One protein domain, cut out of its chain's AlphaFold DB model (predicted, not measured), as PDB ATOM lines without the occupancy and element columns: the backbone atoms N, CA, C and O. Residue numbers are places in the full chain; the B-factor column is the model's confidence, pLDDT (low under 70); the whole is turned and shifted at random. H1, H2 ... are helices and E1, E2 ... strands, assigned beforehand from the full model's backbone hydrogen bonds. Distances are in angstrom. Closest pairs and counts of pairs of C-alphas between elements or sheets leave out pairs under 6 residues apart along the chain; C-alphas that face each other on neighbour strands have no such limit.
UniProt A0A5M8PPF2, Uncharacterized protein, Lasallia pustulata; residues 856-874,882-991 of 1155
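Overview. This is residues 856 to 874 and 882 to 991 of the 1155 residues of an uncharacterized protein of Lasallia pustulata (UniProt A0A5M8PPF2). A twisted five-stranded sheet, E1 E3 E4 E5 E7, and a small sheet, E2 E10 E6, lie partly face to face as a sandwich with crossed strands. Helix H2 covers the E1 and E3 part of the large sheet, H1 sits beside E6 of the small one, and the little hairpin of E8 and E9 packs on E5 and E7. The printed part has 129 residues, with two named helices and ten named strands in the order E1 E2 E3 E4 E5 H1 E6 E7 E8 E9 E10 H2. The sheets are antiparallel and the class is mixed, helices and strands. The whole is compact, with a radius of gyration of the C-alphas of 13.9 A and spans of 42 by 33 by 26 A.

Arrangement. The large sheet runs E1, residues 858 to 865, E3, 886 to 893, E4, 896 to 903, E5, 911 to 916, and E7, 943 to 947. E3, E4 and E5 form a meander, each strand the antiparallel neighbour of the one before. N 860 and O 890 of E1 and E3 are 2.9 A apart, N 889 and O 900 of E3 and E4 2.8 A, N 901 and O 912 of E4 and E5 2.9 A, and N 913 and O 945 of E5 and E7 2.9 A, within hydrogen-bond range. The second sheet has E2, residues 867 to 869, E10, 972 to 975, and E6, 936 to 939, with N 869 to O 973 and N 937 to O 974 both at 2.9 A. The two sheets' strands stand at 56 degrees. H2, residues 979 to 989, makes two layers with the large sheet, a helix on one face: its height over the sheet is 9.6 A, over E1 and E3, along the strands at 15 degrees to E3 on the local plane. H1, residues 923 to 929, is at the small sheet's level; the closest C-alphas of H1 and E6 are those of Ala 928 and Ala 937, 4.8 A. H1 and H2 touch at Ala 928 and Ala 986, whose C-alphas are 6.4 A apart, with a shallow tilt of 16 degrees, opposite ways. E8, residues 949 to 951, and E9, 956 to 958, form a hairpin, N 951 to O 956 at 2.8 A; the C-alphas of Thr 913 in E5 and Ala 957 are 5.6 A apart. Every O i to N i+4 pair is within range in H2, and 2 of 3 in H1.

Along the chain. E1 begins at C-alpha 858 (-25.732, -48.705, -36.689) and is 20.1 A long; E3 is 22.7 A, E4 23.9 A, E5 15.9 A and E7 13.7 A. H2 is 15.2 A long and ends at C-alpha 989 (-26.077, -51.302, -23.889).

Size, cuts and confidence. The C-alphas farthest apart, of Asp 933 and Arg 961, are 42.9 A apart. Residues 875 to 881 are not printed, and C-alphas 874 and 882 are 16.5 A apart across the cut. The link E9 to E10 is long. Mean pLDDT of the printed part is 77.5; residues 918 to 933 and 960 to 970 are among those under 70.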
ATOM      1  N   SER A 856     -21.187 -50.822 -41.909       83.00
ATOM      2  CA  SER A 856     -21.580 -51.955 -41.040       83.00
ATOM      3  C   SER A 856     -21.859 -51.591 -39.572       83.00
ATOM      4  O   SER A 856     -21.919 -52.483 -38.726       83.00
ATOM      5  N   HIS A 857     -21.990 -50.302 -39.246       89.25
ATOM      6  CA  HIS A 857     -22.255 -49.820 -37.891       89.25
ATOM      7  C   HIS A 857     -23.574 -49.035 -37.848       89.25
ATOM      8  O   HIS A 857     -23.775 -48.103 -38.624       89.25
ATOM      9  N   HIS A 858     -24.446 -49.371 -36.899       92.44
ATOM     10  CA  HIS A 858     -25.732 -48.705 -36.689       92.44
ATOM     11  C   HIS A 858     -25.688 -47.852 -35.420       92.44
ATOM     12  O   HIS A 858     -25.285 -48.348 -34.364       92.44
ATOM     13  N   LEU A 859     -26.102 -46.589 -35.507       93.62
ATOM     14  CA  LEU A 859     -26.191 -45.669 -34.373       93.62
ATOM     15  C   LEU A 859     -27.470 -45.963 -33.578       93.62
ATOM     16  O   LEU A 859     -28.564 -45.693 -34.057       93.62
ATOM     17  N   ILE A 860     -27.335 -46.505 -32.363       92.81
ATOM     18  CA  ILE A 860     -28.489 -46.925 -31.540       92.81
ATOM     19  C   ILE A 860     -28.826 -45.957 -30.395       92.81
ATOM     20  O   ILE A 860     -29.861 -46.098 -29.748       92.81
ATOM     21  N   PHE A 861     -27.937 -45.011 -30.091       92.31
ATOM     22  CA  PHE A 861     -28.108 -44.028 -29.020       92.31
ATOM     23  C   PHE A 861     -27.198 -42.824 -29.266       92.31
ATOM     24  O   PHE A 861     -26.033 -43.011 -29.614       92.31
ATOM     25  N   SER A 862     -27.699 -41.613 -29.005       93.38
ATOM     26  CA  SER A 862     -26.887 -40.393 -28.894       93.38
ATOM     27  C   SER A 862     -27.484 -39.456 -27.842       93.38
ATOM     28  O   SER A 862     -28.690 -39.199 -27.874       93.38
ATOM     29  N   ARG A 863     -26.676 -38.957 -26.901       92.44
ATOM     30  CA  ARG A 863     -27.065 -37.905 -25.938       92.44
ATOM     31  C   ARG A 863     -25.877 -37.013 -25.588       92.44
ATOM     32  O   ARG A 863     -24.752 -37.493 -25.443       92.44
ATOM     33  N   ARG A 864     -26.161 -35.744 -25.293       91.12
ATOM     34  CA  ARG A 864     -25.180 -34.777 -24.789       91.12
ATOM     35  C   ARG A 864     -24.919 -34.993 -23.293       91.12
ATOM     36  O   ARG A 864     -25.752 -34.664 -22.448       91.12
ATOM     37  N   ALA A 865     -23.760 -35.551 -22.955       90.69
ATOM     38  CA  ALA A 865     -23.305 -35.733 -21.581       90.69
ATOM     39  C   ALA A 865     -22.676 -34.445 -21.025       90.69
ATOM     40  O   ALA A 865     -21.948 -33.736 -21.724       90.69
ATOM     41  N   LEU A 866     -22.905 -34.163 -19.740       88.44
ATOM     42  CA  LEU A 866     -22.301 -33.026 -19.034       88.44
ATOM     43  C   LEU A 866     -20.797 -33.224 -18.808       88.44
ATOM     44  O   LEU A 866     -20.044 -32.252 -18.725       88.44
ATOM     45  N   HIS A 867     -20.362 -34.480 -18.660       85.44
ATOM     46  CA  HIS A 867     -18.990 -34.815 -18.295       85.44
ATOM     47  C   HIS A 867     -18.577 -36.209 -18.764       85.44
ATOM     48  O   HIS A 867     -19.364 -37.152 -18.677       85.44
ATOM     49  N   ILE A 868     -17.312 -36.350 -19.171       87.38
ATOM     50  CA  ILE A 868     -16.662 -37.649 -19.382       87.38
ATOM     51  C   ILE A 868     -15.269 -37.643 -18.741       87.38
ATOM     52  O   ILE A 868     -14.469 -36.720 -18.933       87.38
ATOM     53  N   SER A 869     -14.964 -38.713 -18.008       82.00
ATOM     54  CA  SER A 869     -13.658 -39.000 -17.416       82.00
ATOM     55  C   SER A 869     -13.121 -40.335 -17.925       82.00
ATOM     56  O   SER A 869     -13.832 -41.331 -17.912       82.00
ATOM     57  N   THR A 870     -11.835 -40.367 -18.285       78.12
ATOM     58  CA  THR A 870     -11.058 -41.604 -18.502       78.12
ATOM     59  C   THR A 870     -10.010 -41.797 -17.396       78.12
ATOM     60  O   THR A 870      -8.913 -42.296 -17.642       78.12
ATOM     61  N   LYS A 871     -10.288 -41.276 -16.195       71.06
ATOM     62  CA  LYS A 871      -9.497 -41.486 -14.976       71.06
ATOM     63  C   LYS A 871     -10.321 -42.324 -13.992       71.06
ATOM     64  O   LYS A 871     -11.524 -42.066 -13.891       71.06
ATOM     65  N   PRO A 872      -9.700 -43.253 -13.239       60.22
ATOM     66  CA  PRO A 872     -10.393 -43.994 -12.189       60.22
ATOM     67  C   PRO A 872     -10.960 -43.047 -11.114       60.22
ATOM     68  O   PRO A 872     -10.398 -41.968 -10.888       60.22
ATOM     69  N   PRO A 873     -12.064 -43.424 -10.442       55.78
ATOM     70  CA  PRO A 873     -12.687 -42.595  -9.416       55.78
ATOM     71  C   PRO A 873     -11.779 -42.460  -8.183       55.78
ATOM     72  O   PRO A 873     -11.610 -43.399  -7.406       55.78
ATOM     73  N   SER A 874     -11.198 -41.273  -7.991       48.66
ATOM     74  CA  SER A 874     -10.450 -40.940  -6.773       48.66
ATOM     75  C   SER A 874     -11.403 -40.716  -5.600       48.66
ATOM     76  O   SER A 874     -12.374 -39.972  -5.725       48.66
ATOM     77  N   LYS A 882     -11.491 -30.365 -17.533       64.00
ATOM     78  CA  LYS A 882     -11.568 -29.029 -18.150       64.00
ATOM     79  C   LYS A 882     -12.177 -29.023 -19.565       64.00
ATOM     80  O   LYS A 882     -12.377 -27.951 -20.117       64.00
ATOM     81  N   LYS A 883     -12.467 -30.194 -20.148       72.94
ATOM     82  CA  LYS A 883     -13.040 -30.336 -21.500       72.94
ATOM     83  C   LYS A 883     -14.542 -30.029 -21.604       72.94
ATOM     84  O   LYS A 883     -15.039 -29.871 -22.713       72.94
ATOM     85  N   GLY A 884     -15.261 -29.968 -20.482       81.94
ATOM     86  CA  GLY A 884     -16.709 -29.737 -20.479       81.94
ATOM     87  C   GLY A 884     -17.531 -30.898 -21.060       81.94
ATOM     88  O   GLY A 884     -17.136 -32.064 -20.966       81.94
ATOM     89  N   ALA A 885     -18.691 -30.542 -21.619       87.69
ATOM     90  CA  ALA A 885     -19.685 -31.460 -22.174       87.69
ATOM     91  C   ALA A 885     -19.234 -32.115 -23.492       87.69
ATOM     92  O   ALA A 885     -18.422 -31.557 -24.231       87.69
ATOM     93  N   ALA A 886     -19.806 -33.278 -23.797       91.25
ATOM     94  CA  ALA A 886     -19.528 -34.049 -25.005       91.25
ATOM     95  C   ALA A 886     -20.780 -34.783 -25.493       91.25
ATOM     96  O   ALA A 886     -21.595 -35.216 -24.680       91.25
ATOM     97  N   GLU A 887     -20.910 -34.985 -26.802       93.19
ATOM     98  CA  GLU A 887     -21.899 -35.924 -27.335       93.19
ATOM     99  C   GLU A 887     -21.411 -37.359 -27.099       93.19
ATOM    100  O   GLU A 887     -20.233 -37.662 -27.309       93.19
ATOM    101  N   VAL A 888     -22.294 -38.241 -26.636       93.44
ATOM    102  CA  VAL A 888     -22.027 -39.654 -26.335       93.44
ATOM    103  C   VAL A 888     -22.895 -40.522 -27.222       93.44
ATOM    104  O   VAL A 888     -24.118 -40.435 -27.153       93.44
ATOM    105  N   GLN A 889     -22.260 -41.394 -28.002       94.75
ATOM    106  CA  GLN A 889     -22.906 -42.259 -28.980       94.75
ATOM    107  C   GLN A 889     -22.575 -43.732 -28.740       94.75
ATOM    108  O   GLN A 889     -21.438 -44.083 -28.412       94.75
ATOM    109  N   LEU A 890     -23.559 -44.601 -28.969       93.00
ATOM    110  CA  LEU A 890     -23.359 -46.048 -29.033       93.00
ATOM    111  C   LEU A 890     -23.663 -46.559 -30.435       93.00
ATOM    112  O   LEU A 890     -24.748 -46.332 -30.974       93.00
ATOM    113  N   TRP A 891     -22.708 -47.301 -30.981       93.31
ATOM    114  CA  TRP A 891     -22.766 -47.880 -32.313       93.31
ATOM    115  C   TRP A 891     -22.672 -49.406 -32.239       93.31
ATOM    116  O   TRP A 891     -21.832 -49.943 -31.514       93.31
ATOM    117  N   ARG A 892     -23.518 -50.113 -32.994       91.19
ATOM    118  CA  ARG A 892     -23.610 -51.582 -33.010       91.19
ATOM    119  C   ARG A 892     -23.177 -52.155 -34.360       91.19
ATOM    120  O   ARG A 892     -23.622 -51.669 -35.395       91.19
ATOM    121  N   LYS A 893     -22.369 -53.217 -34.343       89.50
ATOM    122  CA  LYS A 893     -21.985 -54.022 -35.516       89.50
ATOM    123  C   LYS A 893     -22.102 -55.504 -35.170       89.50
ATOM    124  O   LYS A 893     -21.247 -56.052 -34.471       89.50
ATOM    125  N   GLY A 894     -23.188 -56.137 -35.615       85.19
ATOM    126  CA  GLY A 894     -23.579 -57.468 -35.143       85.19
ATOM    127  C   GLY A 894     -23.711 -57.484 -33.615       85.19
ATOM    128  O   GLY A 894     -24.379 -56.627 -33.039       85.19
ATOM    129  N   HIS A 895     -23.013 -58.411 -32.958       81.69
ATOM    130  CA  HIS A 895     -22.934 -58.493 -31.493       81.69
ATOM    131  C   HIS A 895     -21.903 -57.535 -30.863       81.69
ATOM    132  O   HIS A 895     -21.868 -57.392 -29.643       81.69
ATOM    133  N   SER A 896     -21.060 -56.872 -31.665       84.69
ATOM    134  CA  SER A 896     -20.050 -55.931 -31.162       84.69
ATOM    135  C   SER A 896     -20.616 -54.520 -30.979       84.69
ATOM    136  O   SER A 896     -21.468 -54.062 -31.744       84.69
ATOM    137  N   MET A 897     -20.119 -53.822 -29.957       87.94
ATOM    138  CA  MET A 897     -20.568 -52.490 -29.556       87.94
ATOM    139  C   MET A 897     -19.369 -51.539 -29.445       87.94
ATOM    140  O   MET A 897     -18.323 -51.899 -28.901       87.94
ATOM    141  N   ARG A 898     -19.511 -50.307 -29.942       89.81
ATOM    142  CA  ARG A 898     -18.500 -49.244 -29.848       89.81
ATOM    143  C   ARG A 898     -19.102 -48.001 -29.205       89.81
ATOM    144  O   ARG A 898     -20.155 -47.522 -29.622       89.81
ATOM    145  N   LEU A 899     -18.408 -47.477 -28.200       91.25
ATOM    146  CA  LEU A 899     -18.637 -46.147 -27.653       91.25
ATOM    147  C   LEU A 899     -17.826 -45.151 -28.484       91.25
ATOM    148  O   LEU A 899     -16.609 -45.297 -28.613       91.25
ATOM    149  N   LEU A 900     -18.498 -44.125 -28.991       93.19
ATOM    150  CA  LEU A 900     -17.887 -42.975 -29.646       93.19
ATOM    151  C   LEU A 900     -18.322 -41.712 -28.898       93.19
ATOM    152  O   LEU A 900     -19.468 -41.607 -28.464       93.19
ATOM    153  N   SER A 901     -17.419 -40.755 -28.710       92.75
ATOM    154  CA  SER A 901     -17.770 -39.487 -28.074       92.75
ATOM    155  C   SER A 901     -16.953 -38.316 -28.603       92.75
ATOM    156  O   SER A 901     -15.774 -38.471 -28.930       92.75
ATOM    157  N   ARG A 902     -17.604 -37.148 -28.675       92.62
ATOM    158  CA  ARG A 902     -17.074 -35.924 -29.277       92.62
ATOM    159  C   ARG A 902     -17.218 -34.718 -28.350       92.62
ATOM    160  O   ARG A 902     -18.324 -34.395 -27.924       92.62
ATOM    161  N   TRP A 903     -16.119 -34.017 -28.097       91.56
ATOM    162  CA  TRP A 903     -16.111 -32.690 -27.475       91.56
ATOM    163  C   TRP A 903     -16.294 -31.558 -28.514       91.56
ATOM    164  O   TRP A 903     -16.269 -31.784 -29.727       91.56
ATOM    165  N   ASP A 904     -16.469 -30.330 -28.015       86.06
ATOM    166  CA  ASP A 904     -16.387 -29.067 -28.774       86.06
ATOM    167  C   ASP A 904     -15.059 -28.975 -29.562       86.06
ATOM    168  O   ASP A 904     -14.020 -29.431 -29.080       86.06
ATOM    169  N   ASP A 905     -15.069 -28.368 -30.754       84.38
ATOM    170  CA  ASP A 905     -13.884 -28.223 -31.622       84.38
ATOM    171  C   ASP A 905     -12.738 -27.390 -31.009       84.38
ATOM    172  O   ASP A 905     -11.617 -27.433 -31.509       84.38
ATOM    173  N   LYS A 906     -12.975 -26.680 -29.895       86.06
ATOM    174  CA  LYS A 906     -11.919 -26.058 -29.069       86.06
ATOM    175  C   LYS A 906     -11.021 -27.081 -28.353       86.06
ATOM    176  O   LYS A 906      -9.982 -26.703 -27.813       86.06
ATOM    177  N   VAL A 907     -11.417 -28.352 -28.285       84.81
ATOM    178  CA  VAL A 907     -10.609 -29.440 -27.720       84.81
ATOM    179  C   VAL A 907      -9.745 -30.046 -28.824       84.81
ATOM    180  O   VAL A 907     -10.252 -30.432 -29.867       84.81
ATOM    181  N   GLU A 908      -8.440 -30.179 -28.592       82.31
ATOM    182  CA  GLU A 908      -7.526 -30.720 -29.605       82.31
ATOM    183  C   GLU A 908      -7.786 -32.216 -29.876       82.31
ATOM    184  O   GLU A 908      -8.092 -32.610 -31.000       82.31
ATOM    185  N   ASP A 909      -7.740 -33.055 -28.836       85.69
ATOM    186  CA  ASP A 909      -8.146 -34.462 -28.884       85.69
ATOM    187  C   ASP A 909      -9.669 -34.577 -28.663       85.69
ATOM    188  O   ASP A 909     -10.147 -35.062 -27.628       85.69
ATOM    189  N   LYS A 910     -10.446 -34.026 -29.608       89.56
ATOM    190  CA  LYS A 910     -11.914 -33.916 -29.515       89.56
ATOM    191  C   LYS A 910     -12.664 -35.241 -29.618       89.56
ATOM    192  O   LYS A 910     -13.807 -35.286 -29.175       89.56
ATOM    193  N   TRP A 911     -12.055 -36.297 -30.152       92.12
ATOM    194  CA  TRP A 911     -12.683 -37.613 -30.267       92.12
ATOM    195  C   TRP A 911     -12.141 -38.617 -29.251       92.12
ATOM    196  O   TRP A 911     -10.940 -38.677 -28.977       92.12
ATOM    197  N   LEU A 912     -13.044 -39.456 -28.745       90.56
ATOM    198  CA  LEU A 912     -12.761 -40.653 -27.962       90.56
ATOM    199  C   LEU A 912     -13.510 -41.843 -28.564       90.56
ATOM    200  O   LEU A 912     -14.713 -41.759 -28.800       90.56
ATOM    201  N   THR A 913     -12.813 -42.965 -28.737       91.00
ATOM    202  CA  THR A 913     -13.408 -44.257 -29.111       91.00
ATOM    203  C   THR A 913     -13.003 -45.349 -28.140       91.00
ATOM    204  O   THR A 913     -11.852 -45.406 -27.707       91.00
ATOM    205  N   MET A 914     -13.940 -46.240 -27.829       88.56
ATOM    206  CA  MET A 914     -13.704 -47.409 -26.990       88.56
ATOM    207  C   MET A 914     -14.555 -48.585 -27.477       88.56
ATOM    208  O   MET A 914     -15.763 -48.445 -27.680       88.56
ATOM    209  N   ALA A 915     -13.945 -49.760 -27.630       85.75
ATOM    210  CA  ALA A 915     -14.699 -50.997 -27.803       85.75
ATOM    211  C   ALA A 915     -15.400 -51.346 -26.480       85.75
ATOM    212  O   ALA A 915     -14.751 -51.426 -25.435       85.75
ATOM    213  N   VAL A 916     -16.719 -51.533 -26.513       82.56
ATOM    214  CA  VAL A 916     -17.481 -51.992 -25.346       82.56
ATOM    215  C   VAL A 916     -17.363 -53.518 -25.302       82.56
ATOM    216  O   VAL A 916     -17.738 -54.163 -26.286       82.56
ATOM    217  N   PRO A 917     -16.837 -54.118 -24.217       71.31
ATOM    218  CA  PRO A 917     -16.693 -55.567 -24.138       71.31
ATOM    219  C   PRO A 917     -18.066 -56.245 -24.190       71.31
ATOM    220  O   PRO A 917     -18.990 -55.853 -23.473       71.31
ATOM    221  N   ALA A 918     -18.196 -57.266 -25.040       60.28
ATOM    222  CA  ALA A 918     -19.354 -58.150 -25.042       60.28
ATOM    223  C   ALA A 918     -19.305 -59.038 -23.790       60.28
ATOM    224  O   ALA A 918     -18.247 -59.553 -23.434       60.28
ATOM    225  N   ASN A 919     -20.440 -59.195 -23.105       56.41
ATOM    226  CA  ASN A 919     -20.503 -59.893 -21.823       56.41
ATOM    227  C   ASN A 919     -21.279 -61.197 -21.995       56.41
ATOM    228  O   ASN A 919     -22.507 -61.188 -21.958       56.41
ATOM    229  N   GLU A 920     -20.571 -62.319 -22.094       42.47
ATOM    230  CA  GLU A 920     -21.145 -63.677 -22.142       42.47
ATOM    231  C   GLU A 920     -21.717 -64.134 -20.774       42.47
ATOM    232  O   GLU A 920     -21.867 -65.320 -20.503       42.47
ATOM    233  N   GLY A 921     -22.034 -63.181 -19.888       41.94
ATOM    234  CA  GLY A 921     -22.403 -63.407 -18.488       41.94
ATOM    235  C   GLY A 921     -22.936 -62.165 -17.760       41.94
ATOM    236  O   GLY A 921     -22.595 -61.949 -16.602       41.94
ATOM    237  N   GLY A 922     -23.732 -61.319 -18.429       43.47
ATOM    238  CA  GLY A 922     -24.583 -60.270 -17.821       43.47
ATOM    239  C   GLY A 922     -23.909 -59.009 -17.241       43.47
ATOM    240  O   GLY A 922     -24.422 -57.903 -17.423       43.47
ATOM    241  N   SER A 923     -22.750 -59.141 -16.595       44.38
ATOM    242  CA  SER A 923     -22.213 -58.164 -15.628       44.38
ATOM    243  C   SER A 923     -21.840 -56.777 -16.172       44.38
ATOM    244  O   SER A 923     -21.784 -55.815 -15.408       44.38
ATOM    245  N   GLY A 924     -21.622 -56.616 -17.480       45.69
ATOM    246  CA  GLY A 924     -21.372 -55.300 -18.084       45.69
ATOM    247  C   GLY A 924     -22.584 -54.362 -18.072       45.69
ATOM    248  O   GLY A 924     -22.410 -53.144 -18.111       45.69
ATOM    249  N   VAL A 925     -23.805 -54.902 -17.961       50.34
ATOM    250  CA  VAL A 925     -25.014 -54.097 -17.722       50.34
ATOM    251  C   VAL A 925     -25.037 -53.619 -16.267       50.34
ATOM    252  O   VAL A 925     -25.282 -52.441 -16.014       50.34
ATOM    253  N   ASP A 926     -24.678 -54.487 -15.317       49.34
ATOM    254  CA  ASP A 926     -24.556 -54.122 -13.901       49.34
ATOM    255  C   ASP A 926     -23.448 -53.083 -13.664       49.34
ATOM    256  O   ASP A 926     -23.639 -52.156 -12.879       49.34
ATOM    257  N   ALA A 927     -22.332 -53.154 -14.401       48.00
ATOM    258  CA  ALA A 927     -21.246 -52.170 -14.347       48.00
ATOM    259  C   ALA A 927     -21.707 -50.740 -14.707       48.00
ATOM    260  O   ALA A 927     -21.282 -49.772 -14.072       48.00
ATOM    261  N   ALA A 928     -22.628 -50.602 -15.668       51.88
ATOM    262  CA  ALA A 928     -23.244 -49.318 -16.007       51.88
ATOM    263  C   ALA A 928     -24.309 -48.864 -14.983       51.88
ATOM    264  O   ALA A 928     -24.614 -47.672 -14.915       51.88
ATOM    265  N   LEU A 929     -24.854 -49.791 -14.182       52.78
ATOM    266  CA  LEU A 929     -25.969 -49.589 -13.244       52.78
ATOM    267  C   LEU A 929     -25.568 -49.550 -11.753       52.78
ATOM    268  O   LEU A 929     -26.453 -49.451 -10.902       52.78
ATOM    269  N   VAL A 930     -24.266 -49.574 -11.424       52.44
ATOM    270  CA  VAL A 930     -23.708 -49.623 -10.046       52.44
ATOM    271  C   VAL A 930     -24.332 -48.607  -9.073       52.44
ATOM    272  O   VAL A 930     -24.426 -48.869  -7.875       52.44
ATOM    273  N   HIS A 931     -24.798 -47.459  -9.571       55.97
ATOM    274  CA  HIS A 931     -25.502 -46.446  -8.783       55.97
ATOM    275  C   HIS A 931     -26.854 -46.106  -9.423       55.97
ATOM    276  O   HIS A 931     -26.964 -45.112 -10.151       55.97
ATOM    277  N   ARG A 932     -27.878 -46.932  -9.146       56.78
ATOM    278  CA  ARG A 932     -29.225 -46.844  -9.747       56.78
ATOM    279  C   ARG A 932     -29.847 -45.448  -9.693       56.78
ATOM    280  O   ARG A 932     -30.397 -45.034 -10.707       56.78
ATOM    281  N   ASP A 933     -29.646 -44.684  -8.626       61.00
ATOM    282  CA  ASP A 933     -30.249 -43.348  -8.462       61.00
ATOM    283  C   ASP A 933     -29.381 -42.180  -8.983       61.00
ATOM    284  O   ASP A 933     -29.720 -41.017  -8.782       61.00
ATOM    285  N   SER A 934     -28.246 -42.459  -9.640       77.56
ATOM    286  CA  SER A 934     -27.333 -41.424 -10.156       77.56
ATOM    287  C   SER A 934     -27.483 -41.149 -11.657       77.56
ATOM    288  O   SER A 934     -27.879 -42.010 -12.437       77.56
ATOM    289  N   ASP A 935     -27.056 -39.962 -12.083       81.81
ATOM    290  CA  ASP A 935     -26.888 -39.526 -13.478       81.81
ATOM    291  C   ASP A 935     -25.629 -40.109 -14.162       81.81
ATOM    292  O   ASP A 935     -25.285 -39.735 -15.289       81.81
ATOM    293  N   ARG A 936     -24.914 -41.021 -13.487       82.88
ATOM    294  CA  ARG A 936     -23.582 -41.499 -13.877       82.88
ATOM    295  C   ARG A 936     -23.633 -42.936 -14.382       82.88
ATOM    296  O   ARG A 936     -24.239 -43.798 -13.753       82.88
ATOM    297  N   ALA A 937     -22.936 -43.197 -15.482       83.62
ATOM    298  CA  ALA A 937     -22.639 -44.538 -15.979       83.62
ATOM    299  C   ALA A 937     -21.122 -44.774 -15.950       83.62
ATOM    300  O   ALA A 937     -20.339 -43.854 -16.208       83.62
ATOM    301  N   VAL A 938     -20.700 -46.003 -15.659       81.19
ATOM    302  CA  VAL A 938     -19.287 -46.408 -15.659       81.19
ATOM    303  C   VAL A 938     -19.114 -47.614 -16.576       81.19
ATOM    304  O   VAL A 938     -19.861 -48.579 -16.488       81.19
ATOM    305  N   LEU A 939     -18.116 -47.561 -17.456       80.44
ATOM    306  CA  LEU A 939     -17.724 -48.668 -18.323       80.44
ATOM    307  C   LEU A 939     -16.283 -49.073 -18.008       80.44
ATOM    308  O   LEU A 939     -15.385 -48.230 -17.955       80.44
ATOM    309  N   ALA A 940     -16.069 -50.368 -17.784       71.50
ATOM    310  CA  ALA A 940     -14.783 -50.943 -17.404       71.50
ATOM    311  C   ALA A 940     -14.135 -51.724 -18.562       71.50
ATOM    312  O   ALA A 940     -14.818 -52.212 -19.458       71.50
ATOM    313  N   GLY A 941     -12.807 -51.871 -18.520       65.69
ATOM    314  CA  GLY A 941     -12.070 -52.882 -19.293       65.69
ATOM    315  C   GLY A 941     -11.793 -52.605 -20.779       65.69
ATOM    316  O   GLY A 941     -11.073 -53.387 -21.391       65.69
ATOM    317  N   GLY A 942     -12.305 -51.522 -21.368       68.62
ATOM    318  CA  GLY A 942     -12.065 -51.204 -22.783       68.62
ATOM    319  C   GLY A 942     -10.643 -50.712 -23.098       68.62
ATOM    320  O   GLY A 942      -9.969 -50.096 -22.266       68.62
ATOM    321  N   GLU A 943     -10.195 -50.923 -24.340       76.38
ATOM    322  CA  GLU A 943      -9.114 -50.118 -24.920       76.38
ATOM    323  C   GLU A 943      -9.684 -48.760 -25.342       76.38
ATOM    324  O   GLU A 943     -10.694 -48.704 -26.049       76.38
ATOM    325  N   VAL A 944      -9.045 -47.670 -24.906       81.94
ATOM    326  CA  VAL A 944      -9.487 -46.305 -25.203       81.94
ATOM    327  C   VAL A 944      -8.491 -45.644 -26.148       81.94
ATOM    328  O   VAL A 944      -7.306 -45.491 -25.839       81.94
ATOM    329  N   GLN A 945      -9.000 -45.200 -27.291       85.81
ATOM    330  CA  GLN A 945      -8.269 -44.425 -28.287       85.81
ATOM    331  C   GLN A 945      -8.819 -42.993 -28.325       85.81
ATOM    332  O   GLN A 945      -9.976 -42.741 -27.973       85.81
ATOM    333  N   ARG A 946      -7.975 -42.032 -28.706       86.19
ATOM    334  CA  ARG A 946      -8.340 -40.619 -28.855       86.19
ATOM    335  C   ARG A 946      -7.685 -40.035 -30.094       86.19
ATOM    336  O   ARG A 946      -6.614 -40.488 -30.487       86.19
ATOM    337  N   GLY A 947      -8.301 -39.002 -30.655       87.06
ATOM    338  CA  GLY A 947      -7.805 -38.370 -31.867       87.06
ATOM    339  C   GLY A 947      -8.374 -36.978 -32.110       87.06
ATOM    340  O   GLY A 947      -9.359 -36.571 -31.486       87.06
ATOM    341  N   ARG A 948      -7.755 -36.255 -33.049       87.44
ATOM    342  CA  ARG A 948      -8.289 -34.992 -33.587       87.44
ATOM    343  C   ARG A 948      -9.421 -35.205 -34.603       87.44
ATOM    344  O   ARG A 948     -10.203 -34.289 -34.824       87.44
ATOM    345  N   GLN A 949      -9.517 -36.390 -35.213       87.12
ATOM    346  CA  GLN A 949     -10.531 -36.768 -36.212       87.12
ATOM    347  C   GLN A 949     -11.075 -38.180 -35.936       87.12
ATOM    348  O   GLN A 949     -10.514 -38.918 -35.122       87.12
ATOM    349  N   VAL A 950     -12.148 -38.564 -36.632       87.69
ATOM    350  CA  VAL A 950     -12.705 -39.921 -36.621       87.69
ATOM    351  C   VAL A 950     -12.611 -40.552 -38.014       87.69
ATOM    352  O   VAL A 950     -12.896 -39.925 -39.025       87.69
ATOM    353  N   ASP A 951     -12.200 -41.814 -38.063       84.75
ATOM    354  CA  ASP A 951     -12.464 -42.719 -39.179       84.75
ATOM    355  C   ASP A 951     -13.919 -43.170 -39.062       84.75
ATOM    356  O   ASP A 951     -14.259 -43.915 -38.142       84.75
ATOM    357  N   MET A 952     -14.784 -42.666 -39.941       83.44
ATOM    358  CA  MET A 952     -16.224 -42.909 -39.888       83.44
ATOM    359  C   MET A 952     -16.603 -44.307 -40.399       83.44
ATOM    360  O   MET A 952     -17.588 -44.882 -39.935       83.44
ATOM    361  N   ALA A 953     -15.808 -44.898 -41.297       76.31
ATOM    362  CA  ALA A 953     -16.054 -46.254 -41.788       76.31
ATOM    363  C   ALA A 953     -15.870 -47.304 -40.673       76.31
ATOM    364  O   ALA A 953     -16.694 -48.213 -40.520       76.31
ATOM    365  N   ASN A 954     -14.818 -47.148 -39.862       78.38
ATOM    366  CA  ASN A 954     -14.478 -48.055 -38.765       78.38
ATOM    367  C   ASN A 954     -14.939 -47.571 -37.382       78.38
ATOM    368  O   ASN A 954     -14.923 -48.360 -36.437       78.38
ATOM    369  N   LEU A 955     -15.338 -46.304 -37.242       86.50
ATOM    370  CA  LEU A 955     -15.608 -45.624 -35.968       86.50
ATOM    371  C   LEU A 955     -14.409 -45.723 -35.011       86.50
ATOM    372  O   LEU A 955     -14.466 -46.372 -33.962       86.50
ATOM    373  N   VAL A 956     -13.297 -45.108 -35.422       86.94
ATOM    374  CA  VAL A 956     -12.011 -45.087 -34.700       86.94
ATOM    375  C   VAL A 956     -11.475 -43.657 -34.633       86.94
ATOM    376  O   VAL A 956     -11.332 -43.003 -35.663       86.94
ATOM    377  N   ALA A 957     -11.153 -43.154 -33.441       87.75
ATOM    378  CA  ALA A 957     -10.528 -41.843 -33.285       87.75
ATOM    379  C   ALA A 957      -9.053 -41.898 -33.730       87.75
ATOM    380  O   ALA A 957      -8.275 -42.682 -33.189       87.75
ATOM    381  N   ARG A 958      -8.660 -41.064 -34.702       82.38
ATOM    382  CA  ARG A 958      -7.308 -41.033 -35.294       82.38
ATOM    383  C   ARG A 958      -6.643 -39.659 -35.128       82.38
ATOM    384  O   ARG A 958      -7.308 -38.619 -35.106       82.38
ATOM    385  N   ASN A 959      -5.310 -39.649 -35.067       72.06
ATOM    386  CA  ASN A 959      -4.489 -38.441 -35.187       72.06
ATOM    387  C   ASN A 959      -3.884 -38.344 -36.603       72.06
ATOM    388  O   ASN A 959      -3.409 -39.361 -37.103       72.06
ATOM    389  N   PRO A 960      -3.809 -37.156 -37.242       56.75
ATOM    390  CA  PRO A 960      -3.352 -37.023 -38.637       56.75
ATOM    391  C   PRO A 960      -1.882 -37.387 -38.933       56.75
ATOM    392  O   PRO A 960      -1.426 -37.171 -40.053       56.75
ATOM    393  N   ARG A 961      -1.102 -37.835 -37.938       52.06
ATOM    394  CA  ARG A 961       0.355 -38.063 -38.044       52.06
ATOM    395  C   ARG A 961       0.878 -39.297 -37.298       52.06
ATOM    396  O   ARG A 961       2.078 -39.547 -37.343       52.06
ATOM    397  N   GLU A 962       0.027 -40.057 -36.609       50.91
ATOM    398  CA  GLU A 962       0.458 -41.170 -35.749       50.91
ATOM    399  C   GLU A 962      -0.096 -42.509 -36.250       50.91
ATOM    400  O   GLU A 962      -1.225 -42.584 -36.737       50.91
ATOM    401  N   LYS A 963       0.705 -43.575 -36.118       48.25
ATOM    402  CA  LYS A 963       0.238 -44.958 -36.303       48.25
ATOM    403  C   LYS A 963      -0.467 -45.458 -35.038       48.25
ATOM    404  O   LYS A 963      -0.327 -44.882 -33.963       48.25
ATOM    405  N   GLU A 964      -1.246 -46.520 -35.196       48.25
ATOM    406  CA  GLU A 964      -2.193 -47.026 -34.200       48.25
ATOM    407  C   GLU A 964      -1.510 -47.390 -32.865       48.25
ATOM    408  O   GLU A 964      -0.631 -48.247 -32.808       48.25
ATOM    409  N   GLY A 965      -1.922 -46.712 -31.787       51.28
ATOM    410  CA  GLY A 965      -1.316 -46.814 -30.454       51.28
ATOM    411  C   GLY A 965      -2.321 -46.506 -29.343       51.28
ATOM    412  O   GLY A 965      -2.291 -45.435 -28.736       51.28
ATOM    413  N   GLY A 966      -3.251 -47.432 -29.095       54.78
ATOM    414  CA  GLY A 966      -4.286 -47.279 -28.072       54.78
ATOM    415  C   GLY A 966      -3.772 -47.384 -26.633       54.78
ATOM    416  O   GLY A 966      -2.766 -48.038 -26.350       54.78
ATOM    417  N   ARG A 967      -4.482 -46.750 -25.689       58.03
ATOM    418  CA  ARG A 967      -4.175 -46.845 -24.252       58.03
ATOM    419  C   ARG A 967      -5.096 -47.873 -23.594       58.03
ATOM    420  O   ARG A 967      -6.315 -47.703 -23.563       58.03
ATOM    421  N   LYS A 968      -4.508 -48.936 -23.043       56.47
ATOM    422  CA  LYS A 968      -5.243 -50.017 -22.367       56.47
ATOM    423  C   LYS A 968      -5.689 -49.624 -20.952       56.47
ATOM    424  O   LYS A 968      -4.924 -49.017 -20.207       56.47
ATOM    425  N   GLY A 969      -6.888 -50.064 -20.558       60.03
ATOM    426  CA  GLY A 969      -7.207 -50.376 -19.157       60.03
ATOM    427  C   GLY A 969      -7.745 -49.255 -18.255       60.03
ATOM    428  O   GLY A 969      -7.811 -49.460 -17.045       60.03
ATOM    429  N   ALA A 970      -8.148 -48.096 -18.782       63.97
ATOM    430  CA  ALA A 970      -8.744 -47.026 -17.971       63.97
ATOM    431  C   ALA A 970     -10.287 -47.039 -18.048       63.97
ATOM    432  O   ALA A 970     -10.823 -47.021 -19.157       63.97
ATOM    433  N   PRO A 971     -11.025 -47.020 -16.917       77.50
ATOM    434  CA  PRO A 971     -12.485 -46.983 -16.944       77.50
ATOM    435  C   PRO A 971     -12.999 -45.634 -17.460       77.50
ATOM    436  O   PRO A 971     -12.450 -44.574 -17.137       77.50
ATOM    437  N   VAL A 972     -14.090 -45.671 -18.226       83.69
ATOM    438  CA  VAL A 972     -14.769 -44.484 -18.754       83.69
ATOM    439  C   VAL A 972     -15.999 -44.199 -17.900       83.69
ATOM    440  O   VAL A 972     -16.932 -44.994 -17.851       83.69
ATOM    441  N   THR A 973     -16.000 -43.061 -17.207       85.75
ATOM    442  CA  THR A 973     -17.162 -42.558 -16.458       85.75
ATOM    443  C   THR A 973     -17.838 -41.456 -17.257       85.75
ATOM    444  O   THR A 973     -17.184 -40.479 -17.622       85.75
ATOM    445  N   ILE A 974     -19.140 -41.589 -17.481       88.25
ATOM    446  CA  ILE A 974     -19.990 -40.634 -18.198       88.25
ATOM    447  C   ILE A 974     -21.007 -40.078 -17.200       88.25
ATOM    448  O   ILE A 974     -21.539 -40.824 -16.384       88.25
ATOM    449  N   THR A 975     -21.252 -38.769 -17.218       89.31
ATOM    450  CA  THR A 975     -22.278 -38.110 -16.391       89.31
ATOM    451  C   THR A 975     -23.241 -37.375 -17.314       89.31
ATOM    452  O   THR A 975     -22.832 -36.464 -18.042       89.31
ATOM    453  N   PHE A 976     -24.494 -37.819 -17.340       89.56
ATOM    454  CA  PHE A 976     -25.538 -37.302 -18.222       89.56
ATOM    455  C   PHE A 976     -26.248 -36.083 -17.613       89.56
ATOM    456  O   PHE A 976     -25.921 -35.650 -16.513       89.56
ATOM    457  N   LYS A 977     -27.203 -35.490 -18.342       88.62
ATOM    458  CA  LYS A 977     -28.031 -34.385 -17.830       88.62
ATOM    459  C   LYS A 977     -29.136 -34.876 -16.885       88.62
ATOM    460  O   LYS A 977     -29.567 -34.123 -16.015       88.62
ATOM    461  N   SER A 978     -29.603 -36.112 -17.055       88.75
ATOM    462  CA  SER A 978     -30.623 -36.729 -16.208       88.75
ATOM    463  C   SER A 978     -30.368 -38.222 -15.980       88.75
ATOM    464  O   SER A 978     -29.690 -38.886 -16.767       88.75
ATOM    465  N   VAL A 979     -30.973 -38.771 -14.920       86.25
ATOM    466  CA  VAL A 979     -30.995 -40.221 -14.651       86.25
ATOM    467  C   VAL A 979     -31.664 -40.983 -15.806       86.25
ATOM    468  O   VAL A 979     -31.200 -42.058 -16.180       86.25
ATOM    469  N   ARG A 980     -32.680 -40.383 -16.447       87.44
ATOM    470  CA  ARG A 980     -33.372 -40.938 -17.620       87.44
ATOM    471  C   ARG A 980     -32.438 -41.118 -18.821       87.44
ATOM    472  O   ARG A 980     -32.443 -42.185 -19.423       87.44
ATOM    473  N   ASP A 981     -31.612 -40.124 -19.154       87.81
ATOM    474  CA  ASP A 981     -30.639 -40.242 -20.258       87.81
ATOM    475  C   ASP A 981     -29.669 -41.414 -20.024       87.81
ATOM    476  O   ASP A 981     -29.309 -42.141 -20.952       87.81
ATOM    477  N   ARG A 982     -29.278 -41.629 -18.759       87.88
ATOM    478  CA  ARG A 982     -28.437 -42.753 -18.332       87.88
ATOM    479  C   ARG A 982     -29.180 -44.097 -18.381       87.88
ATOM    480  O   ARG A 982     -28.569 -45.115 -18.690       87.88
ATOM    481  N   GLU A 983     -30.479 -44.132 -18.097       85.44
ATOM    482  CA  GLU A 983     -31.307 -45.340 -18.252       85.44
ATOM    483  C   GLU A 983     -31.504 -45.718 -19.721       85.44
ATOM    484  O   GLU A 983     -31.349 -46.884 -20.074       85.44
ATOM    485  N   GLU A 984     -31.752 -44.737 -20.590       87.25
ATOM    486  CA  GLU A 984     -31.819 -44.937 -22.041       87.25
ATOM    487  C   GLU A 984     -30.463 -45.433 -22.593       87.25
ATOM    488  O   GLU A 984     -30.427 -46.351 -23.415       87.25
ATOM    489  N   PHE A 985     -29.338 -44.925 -22.068       88.44
ATOM    490  CA  PHE A 985     -27.985 -45.422 -22.368       88.44
ATOM    491  C   PHE A 985     -27.775 -46.875 -21.909       88.44
ATOM    492  O   PHE A 985     -27.294 -47.711 -22.677       88.44
ATOM    493  N   ALA A 986     -28.161 -47.205 -20.673       83.75
ATOM    494  CA  ALA A 986     -28.035 -48.556 -20.124       83.75
ATOM    495  C   ALA A 986     -28.933 -49.574 -20.857       83.75
ATOM    496  O   ALA A 986     -28.509 -50.705 -21.095       83.75
ATOM    497  N   ALA A 987     -30.133 -49.171 -21.285       83.69
ATOM    498  CA  ALA A 987     -31.018 -49.997 -22.106       83.69
ATOM    499  C   ALA A 987     -30.423 -50.279 -23.499       83.69
ATOM    500  O   ALA A 987     -30.467 -51.417 -23.968       83.69
ATOM    501  N   ALA A 988     -29.802 -49.277 -24.134       85.12
ATOM    502  CA  ALA A 988     -29.111 -49.442 -25.415       85.12
ATOM    503  C   ALA A 988     -27.899 -50.396 -25.319       85.12
ATOM    504  O   ALA A 988     -27.682 -51.212 -26.224       85.12
ATOM    505  N   LEU A 989     -27.149 -50.346 -24.209       80.69
ATOM    506  CA  LEU A 989     -26.077 -51.302 -23.889       80.69
ATOM    507  C   LEU A 989     -26.609 -52.721 -23.640       80.69
ATOM    508  O   LEU A 989     -26.051 -53.680 -24.163       80.69
ATOM    509  N   GLY A 990     -27.701 -52.856 -22.881       67.88
ATOM    510  CA  GLY A 990     -28.312 -54.140 -22.513       67.88
ATOM    511  C   GLY A 990     -29.023 -54.884 -23.649       67.88
ATOM    512  O   GLY A 990     -29.697 -55.881 -23.394       67.88
ATOM    513  N   GLY A 991     -28.926 -54.404 -24.892       57.16
ATOM    514  CA  GLY A 991     -29.418 -55.080 -26.095       57.16
ATOM    515  C   GLY A 991     -30.938 -55.067 -26.301       57.16
ATOM    516  O   GLY A 991     -31.380 -55.204 -27.441       57.16
TER     517      GLY A 991